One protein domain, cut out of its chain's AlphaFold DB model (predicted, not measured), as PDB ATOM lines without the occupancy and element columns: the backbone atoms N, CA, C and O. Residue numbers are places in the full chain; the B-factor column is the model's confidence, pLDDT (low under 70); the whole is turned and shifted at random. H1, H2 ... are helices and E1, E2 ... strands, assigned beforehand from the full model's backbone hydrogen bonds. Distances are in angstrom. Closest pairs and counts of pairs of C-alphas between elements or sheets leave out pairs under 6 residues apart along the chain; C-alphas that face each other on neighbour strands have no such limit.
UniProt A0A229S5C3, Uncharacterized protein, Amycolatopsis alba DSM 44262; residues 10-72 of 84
ATOM      1  N   ALA A  10     216.590 256.338 188.267       80.69
ATOM      2  CA  ALA A  10     216.883 257.251 189.366       80.69
ATOM      3  C   ALA A  10     215.588 257.938 189.801       80.69
ATOM      4  O   ALA A  10     214.771 258.325 188.967       80.69
ATOM      5  N   THR A  11     215.392 258.092 191.109       86.31
ATOM      6  CA  THR A  11     214.153 258.647 191.664       86.31
ATOM      7  C   THR A  11     214.440 259.707 192.714       86.31
ATOM      8  O   THR A  11     215.471 259.670 193.385       86.31
ATOM      9  N   ARG A  12     213.506 260.645 192.878       89.50
ATOM     10  CA  ARG A  12     213.602 261.743 193.836       89.50
ATOM     11  C   ARG A  12     212.252 262.003 194.475       89.50
ATOM     12  O   ARG A  12     211.241 262.109 193.786       89.50
ATOM     13  N   PHE A  13     212.243 262.168 195.787       91.25
ATOM     14  CA  PHE A  13     211.074 262.665 196.500       91.25
ATOM     15  C   PHE A  13     211.273 264.136 196.855       91.25
ATOM     16  O   PHE A  13     212.345 264.509 197.329       91.25
ATOM     17  N   VAL A  14     210.252 264.967 196.637       92.00
ATOM     18  CA  VAL A  14     210.282 266.406 196.919       92.00
ATOM     19  C   VAL A  14     209.147 266.759 197.871       92.00
ATOM     20  O   VAL A  14     207.992 266.383 197.659       92.00
ATOM     21  N   ASP A  15     209.477 267.489 198.932       93.75
ATOM     22  CA  ASP A  15     208.492 267.986 199.891       93.75
ATOM     23  C   ASP A  15     207.980 269.392 199.530       93.75
ATOM     24  O   ASP A  15     208.523 270.082 198.668       93.75
ATOM     25  N   LYS A  16     206.958 269.874 200.244       93.81
ATOM     26  CA  LYS A  16     206.367 271.211 200.026       93.81
ATOM     27  C   LYS A  16     207.323 272.387 200.247       93.81
ATOM     28  O   LYS A  16     206.974 273.521 199.930       93.81
ATOM     29  N   LYS A  17     208.500 272.153 200.831       94.50
ATOM     30  CA  LYS A  17     209.557 273.160 201.010       94.50
ATOM     31  C   LYS A  17     210.598 273.095 199.890       94.50
ATOM     32  O   LYS A  17     211.581 273.827 199.954       94.50
ATOM     33  N   GLY A  18     210.406 272.226 198.896       91.00
ATOM     34  CA  GLY A  18     211.357 271.990 197.817       91.00
ATOM     35  C   GLY A  18     212.606 271.235 198.265       91.00
ATOM     36  O   GLY A  18     213.606 271.254 197.555       91.00
ATOM     37  N   ARG A  19     212.593 270.597 199.445       92.50
ATOM     38  CA  ARG A  19     213.690 269.717 199.855       92.50
ATOM     39  C   ARG A  19     213.563 268.413 199.105       92.50
ATOM     40  O   ARG A  19     212.466 267.873 198.980       92.50
ATOM     41  N   GLU A  20     214.698 267.899 198.680       92.25
ATOM     42  CA  GLU A  20     214.754 266.687 197.897       92.25
ATOM     43  C   GLU A  20     215.424 265.549 198.676       92.25
ATOM     44  O   GLU A  20     216.390 265.771 199.413       92.25
ATOM     45  N   PHE A  21     214.916 264.331 198.496       91.25
ATOM     46  CA  PHE A  21     215.327 263.151 199.249       91.25
ATOM     47  C   PHE A  21     215.603 261.973 198.320       91.25
ATOM     48  O   PHE A  21     214.808 261.672 197.424       91.25
ATOM     49  N   ASP A  22     216.720 261.298 198.582       89.94
ATOM     50  CA  ASP A  22     217.102 260.055 197.922       89.94
ATOM     51  C   ASP A  22     216.403 258.863 198.570       89.94
ATOM     52  O   ASP A  22     216.024 258.886 199.750       89.94
ATOM     53  N   THR A  23     216.229 257.808 197.784       90.00
ATOM     54  CA  THR A  23     215.770 256.526 198.311       90.00
ATOM     55  C   THR A  23     216.785 255.941 199.278       90.00
ATOM     56  O   THR A  23     217.981 256.212 199.193       90.00
ATOM     57  N   ILE A  24     216.316 255.075 200.169       88.56
ATOM     58  CA  ILE A  24     217.212 254.222 200.947       88.56
ATOM     59  C   ILE A  24     217.962 253.249 200.028       88.56
ATOM     60  O   ILE A  24     217.448 252.832 198.987       88.56
ATOM     61  N   ASP A  25     219.151 252.834 200.456       84.25
ATOM     62  CA  ASP A  25     219.906 251.779 199.783       84.25
ATOM     63  C   ASP A  25     219.235 250.404 199.935       84.25
ATOM     64  O   ASP A  25     218.413 250.172 200.824       84.25
ATOM     65  N   SER A  26     219.677 249.434 199.127       84.12
ATOM     66  CA  SER A  26     219.247 248.028 199.211       84.12
ATOM     67  C   SER A  26     217.730 247.823 199.063       84.12
ATOM     68  O   SER A  26     217.138 247.032 199.801       84.12
ATOM     69  N   LEU A  27     217.099 248.499 198.095       85.38
ATOM     70  CA  LEU A  27     215.656 248.390 197.826       85.38
ATOM     71  C   LEU A  27     215.182 246.948 197.567       85.38
ATOM     72  O   LEU A  27     214.040 246.636 197.886       85.38
ATOM     73  N   TYR A  28     216.048 246.049 197.084       81.62
ATOM     74  CA  TYR A  28     215.760 244.610 196.937       81.62
ATOM     75  C   TYR A  28     215.434 243.893 198.265       81.62
ATOM     76  O   TYR A  28     214.938 242.772 198.264       81.62
ATOM     77  N   LYS A  29     215.720 244.508 199.424       86.56
ATOM     78  CA  LYS A  29     215.354 243.968 200.748       86.56
ATOM     79  C   LYS A  29     213.936 244.344 201.181       86.56
ATOM     80  O   LYS A  29     213.465 243.847 202.204       86.56
ATOM     81  N   ILE A  30     213.266 245.239 200.457       87.50
ATOM     82  CA  ILE A  30     211.870 245.583 200.724       87.50
ATOM     83  C   ILE A  30     211.009 244.421 200.235       87.50
ATOM     84  O   ILE A  30     211.091 244.015 199.081       87.50
ATOM     85  N   LYS A  31     210.171 243.878 201.123       87.81
ATOM     86  CA  LYS A  31     209.264 242.777 200.784       87.81
ATOM     87  C   LYS A  31     208.397 243.160 199.580       87.81
ATOM     88  O   LYS A  31     207.677 244.150 199.650       87.81
ATOM     89  N   GLY A  32     208.423 242.332 198.538       85.81
ATOM     90  CA  GLY A  32     207.656 242.538 197.308       85.81
ATOM     91  C   GLY A  32     208.437 243.232 196.192       85.81
ATOM     92  O   GLY A  32     208.017 243.128 195.047       85.81
ATOM     93  N   ASN A  33     209.584 243.856 196.488       85.06
ATOM     94  CA  ASN A  33     210.482 244.308 195.431       85.06
ATOM     95  C   ASN A  33     211.176 243.106 194.766       85.06
ATOM     96  O   ASN A  33     211.429 242.103 195.441       85.06
ATOM     97  N   PRO A  34     211.519 243.207 193.470       79.94
ATOM     98  CA  PRO A  34     212.323 242.216 192.773       79.94
ATOM     99  C   PRO A  34     213.679 241.990 193.447       79.94
ATOM    100  O   PRO A  34     214.212 242.847 194.158       79.94
ATOM    101  N   GLU A  35     214.254 240.818 193.205       74.44
ATOM    102  CA  GLU A  35     215.587 240.504 193.696       74.44
ATOM    103  C   GLU A  35     216.679 241.175 192.853       74.44
ATOM    104  O   GLU A  35     216.577 241.353 191.639       74.44
ATOM    105  N   CYS A  36     217.771 241.501 193.535       69.50
ATOM    106  CA  CYS A  36     219.010 242.002 192.959       69.50
ATOM    107  C   CYS A  36     219.580 241.040 191.914       69.50
ATOM    108  O   CYS A  36     219.807 239.876 192.248       69.50
ATOM    109  N   ASN A  37     219.883 241.501 190.693       61.59
ATOM    110  CA  ASN A  37     220.532 240.714 189.631       61.59
ATOM    111  C   ASN A  37     219.873 239.355 189.307       61.59
ATOM    112  O   ASN A  37     220.476 238.526 188.622       61.59
ATOM    113  N   THR A  38     218.652 239.101 189.781       55.09
ATOM    114  CA  THR A  38     217.998 237.796 189.661       55.09
ATOM    115  C   THR A  38     216.755 237.985 188.810       55.09
ATOM    116  O   THR A  38     215.734 238.472 189.275       55.09
ATOM    117  N   GLY A  39     216.882 237.645 187.527       55.06
ATOM    118  CA  GLY A  39     215.827 237.837 186.538       55.06
ATOM    119  C   GLY A  39     215.837 239.256 185.985       55.06
ATOM    120  O   GLY A  39     215.229 240.168 186.535       55.06
ATOM    121  N   ALA A  40     216.524 239.452 184.857       56.19
ATOM    122  CA  ALA A  40     216.237 240.612 184.031       56.19
ATOM    123  C   ALA A  40     214.738 240.582 183.724       56.19
ATOM    124  O   ALA A  40     214.276 239.599 183.142       56.19
ATOM    125  N   ILE A  41     214.014 241.637 184.111       62.50
ATOM    126  CA  ILE A  41     212.631 241.833 183.668       62.50
ATOM    127  C   ILE A  41     212.652 241.696 182.150       62.50
ATOM    128  O   ILE A  41     213.424 242.405 181.481       62.50
ATOM    129  N   GLN A  42     211.920 240.709 181.641       65.19
ATOM    130  CA  GLN A  42     211.892 240.414 180.218       65.19
ATOM    131  C   GLN A  42     211.218 241.567 179.463       65.19
ATOM    132  O   GLN A  42     210.435 242.322 180.045       65.19
ATOM    133  N   PRO A  43     211.494 241.735 178.160       63.66
ATOM    134  CA  PRO A  43     210.676 242.611 177.328       63.66
ATOM    135  C   PRO A  43     209.198 242.205 177.467       63.66
ATOM    136  O   PRO A  43     208.907 241.014 177.403       63.66
ATOM    137  N   GLU A  44     208.297 243.175 177.666       67.25
ATOM    138  CA  GLU A  44     206.850 242.998 177.951       67.25
ATOM    139  C   GLU A  44     206.484 242.590 179.395       67.25
ATOM    140  O   GLU A  44     205.306 242.573 179.749       67.25
ATOM    141  N   GLU A  45     207.456 242.288 180.256       72.44
ATOM    142  CA  GLU A  45     207.201 241.993 181.665       72.44
ATOM    143  C   GLU A  45     207.202 243.288 182.490       72.44
ATOM    144  O   GLU A  45     208.065 244.153 182.338       72.44
ATOM    145  N   SER A  46     206.221 243.438 183.376       73.31
ATOM    146  CA  SER A  46     206.171 244.528 184.350       73.31
ATOM    147  C   SER A  46     206.434 243.979 185.742       73.31
ATOM    148  O   SER A  46     205.833 242.976 186.122       73.31
ATOM    149  N   ALA A  47     207.254 244.673 186.525       76.81
ATOM    150  CA  ALA A  47     207.434 244.367 187.936       76.81
ATOM    151  C   ALA A  47     206.930 245.524 188.800       76.81
ATOM    152  O   ALA A  47     207.131 246.694 188.470       76.81
ATOM    153  N   GLU A  48     206.296 245.192 189.922       82.44
ATOM    154  CA  GLU A  48     205.968 246.182 190.942       82.44
ATOM    155  C   GLU A  48     207.229 246.573 191.717       82.44
ATOM    156  O   GLU A  48     208.057 245.731 192.062       82.44
ATOM    157  N   MET A  49     207.374 247.870 191.985       82.38
ATOM    158  CA  MET A  49     208.526 248.438 192.676       82.38
ATOM    159  C   MET A  49     208.070 249.422 193.747       82.38
ATOM    160  O   MET A  49     207.266 250.318 193.501       82.38
ATOM    161  N   THR A  50     208.636 249.272 194.939       89.31
ATOM    162  CA  THR A  50     208.481 250.192 196.064       89.31
ATOM    163  C   THR A  50     209.778 250.962 196.276       89.31
ATOM    164  O   THR A  50     210.809 250.384 196.632       89.31
ATOM    165  N   TRP A  51     209.715 252.285 196.129       88.44
ATOM    166  CA  TRP A  51     210.801 253.199 196.482       88.44
ATOM    167  C   TRP A  51     210.550 253.783 197.871       88.44
ATOM    168  O   TRP A  51     209.573 254.497 198.091       88.44
ATOM    169  N   ALA A  52     211.427 253.467 198.825       91.25
ATOM    170  CA  ALA A  52     211.322 253.966 200.191       91.25
ATOM    171  C   ALA A  52     212.283 255.135 200.423       91.25
ATOM    172  O   ALA A  52     213.458 255.063 200.065       91.25
ATOM    173  N   TYR A  53     211.791 256.184 201.081       92.44
ATOM    174  CA  TYR A  53     212.539 257.401 201.392       92.44
ATOM    175  C   TYR A  53     212.599 257.603 202.899       92.44
ATOM    176  O   TYR A  53     211.612 257.389 203.605       92.44
ATOM    177  N   ARG A  54     213.746 258.066 203.399       92.94
ATOM    178  CA  ARG A  54     213.859 258.541 204.779       92.94
ATOM    179  C   ARG A  54     213.730 260.058 204.790       92.94
ATOM    180  O   ARG A  54     214.640 260.759 204.358       92.94
ATOM    181  N   ILE A  55     212.615 260.549 205.317       93.06
ATOM    182  CA  ILE A  55     212.315 261.980 205.408       93.06
ATOM    183  C   ILE A  55     212.096 262.385 206.873       93.06
ATOM    184  O   ILE A  55     211.689 261.544 207.672       93.06
ATOM    185  N   PRO A  56     212.367 263.643 207.265       94.62
ATOM    186  CA  PRO A  56     212.012 264.133 208.595       94.62
ATOM    187  C   PRO A  56     210.495 264.107 208.809       94.62
ATOM    188  O   PRO A  56     209.764 264.461 207.891       94.62
ATOM    189  N   ASP A  57     210.028 263.866 210.035       95.06
ATOM    190  CA  ASP A  57     208.590 263.894 210.380       95.06
ATOM    191  C   ASP A  57     207.903 265.236 210.062       95.06
ATOM    192  O   ASP A  57     206.689 265.324 209.910       95.06
ATOM    193  N   SER A  58     208.691 266.308 209.943       94.31
ATOM    194  CA  SER A  58     208.225 267.642 209.547       94.31
ATOM    195  C   SER A  58     208.108 267.853 208.030       94.31
ATOM    196  O   SER A  58     207.757 268.953 207.592       94.31
ATOM    197  N   ALA A  59     208.474 266.863 207.212       94.56
ATOM    198  CA  ALA A  59     208.354 266.916 205.761       94.56
ATOM    199  C   ALA A  59     206.916 266.601 205.335       94.56
ATOM    200  O   ALA A  59     206.358 265.572 205.701       94.56
ATOM    201  N   ALA A  60     206.330 267.486 204.530       93.75
ATOM    202  CA  ALA A  60     205.028 267.263 203.914       93.75
ATOM    203  C   ALA A  60     205.232 266.869 202.442       93.75
ATOM    204  O   ALA A  60     205.823 267.674 201.718       93.75
ATOM    205  N   PRO A  61     204.759 265.694 201.989       90.81
ATOM    206  CA  PRO A  61     204.881 265.270 200.594       90.81
ATOM    207  C   PRO A  61     204.328 266.290 199.592       90.81
ATOM    208  O   PRO A  61     203.316 266.940 199.869       90.81
ATOM    209  N   ASP A  62     204.994 266.416 198.440       92.62
ATOM    210  CA  ASP A  62     204.539 267.232 197.304       92.62
ATOM    211  C   ASP A  62     204.651 266.464 195.978       92.62
ATOM    212  O   ASP A  62     203.646 266.223 195.311       92.62
ATOM    213  N   LYS A  63     205.864 266.040 195.600       91.69
ATOM    214  CA  LYS A  63     206.129 265.427 194.290       91.69
ATOM    215  C   LYS A  63     207.030 264.212 194.404       91.69
ATOM    216  O   LYS A  63     207.892 264.131 195.280       91.69
ATOM    217  N   TRP A  64     206.879 263.305 193.451       90.56
ATOM    218  CA  TRP A  64     207.791 262.193 193.238       90.56
ATOM    219  C   TRP A  64     208.243 262.178 191.783       90.56
ATOM    220  O   TRP A  64     207.415 262.251 190.881       90.56
ATOM    221  N   GLY A  65     209.546 262.141 191.545       88.50
ATOM    222  CA  GLY A  65     210.134 262.204 190.215       88.50
ATOM    223  C   GLY A  65     210.974 260.979 189.905       88.50
ATOM    224  O   GLY A  65     211.638 260.446 190.792       88.50
ATOM    225  N   PHE A  66     210.984 260.558 188.643       85.56
ATOM    226  CA  PHE A  66     211.840 259.472 188.171       85.56
ATOM    227  C   PHE A  66     212.431 259.776 186.791       85.56
ATOM    228  O   PHE A  66     211.869 260.546 186.009       85.56
ATOM    229  N   VAL A  67     213.586 259.186 186.501       81.50
ATOM    230  CA  VAL A  67     214.235 259.236 185.191       81.50
ATOM    231  C   VAL A  67     214.896 257.898 184.902       81.50
ATOM    232  O   VAL A  67     215.496 257.289 185.787       81.50
ATOM    233  N   ASP A  68     214.782 257.450 183.658       77.12
ATOM    234  CA  ASP A  68     215.565 256.329 183.160       77.12
ATOM    235  C   ASP A  68     217.021 256.781 182.970       77.12
ATOM    236  O   ASP A  68     217.308 257.713 182.217       77.12
ATOM    237  N   VAL A  69     217.947 256.145 183.680       69.88
ATOM    238  CA  VAL A  69     219.365 256.521 183.705       69.88
ATOM    239  C   VAL A  69     220.056 256.188 182.383       69.88
ATOM    240  O   VAL A  69     221.024 256.866 182.039       69.88
ATOM    241  N   GLU A  70     219.545 255.239 181.592       66.00
ATOM    242  CA  GLU A  70     220.041 254.999 180.227       66.00
ATOM    243  C   GLU A  70     219.749 256.195 179.309       66.00
ATOM    244  O   GLU A  70     220.534 256.503 178.415       66.00
ATOM    245  N   ASN A  71     218.667 256.928 179.587       56.75
ATOM    246  CA  ASN A  71     218.249 258.116 178.842       56.75
ATOM    247  C   ASN A  71     218.729 259.438 179.476       56.75
ATOM    248  O   ASN A  71     218.803 260.463 178.797       56.75
ATOM    249  N   GLY A  72     219.058 259.427 180.773       53.97
ATOM    250  CA  GLY A  72     219.335 260.622 181.572       53.97
ATOM    251  C   GLY A  72     220.741 260.717 182.169       53.97
ATOM    252  O   GLY A  72     221.148 261.797 182.563       53.97
TER     253      GLY A  72
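AT A GLANCE: This is residues 10 to 72 of the 84 residues of an uncharacterized protein of Amycolatopsis alba DSM 44262 (UniProt A0A229S5C3). Little regular structure is present: a two-stranded antiparallel ribbon, E1 and E2, and a long loop, residues 16 to 60, that runs out from it and folds back, with residues 38 to 46 sticking out. A short helix, H1, follows at the end of E2. The printed part has 63 residues, with E1, E2 and H1 in that order, 18 residues in named elements, class mixed. It is loose, with a radius of gyration of the C-alphas of 13.8 A and spans of 39 by 27 by 16 A.

IN THESE COORDINATES: E2, residues 61 to 68, is 22.3 A long. E1, residues 10 to 15, is 17.2 A long and begins at C-alpha 10 (216.883, 257.251, 189.366). H1, residues 69 to 72, is 4.6 A long and ends at C-alpha 72 (219.335, 260.622, 181.572).

HOW THE PARTS SIT: E1 and E2 form a hairpin, antiparallel at 165 degrees between directions. C-alphas 11 and 66 face each other at 4.3 A; N 12 and O 65 are within hydrogen-bond range at 2.8 A. Residues 13 to 14 of E1 also pair antiparallel with residues 20 to 21. The closest C-alphas of E1 and H1, Ala 10 and Val 69, are 6.2 A apart. H1 is too short for any O i to N i+4 pair; its one O i to N i+3 pair is within range.

THE WHOLE: The C-alphas farthest apart, Pro 43 and Ser 58, are 40.9 A apart. The printed part has no cut. The link from E1 to E2 is long, with 45 residues; that from E2 to H1 is tight. The pLDDT is under 70 at residues 36 to 44 and 69 to 72.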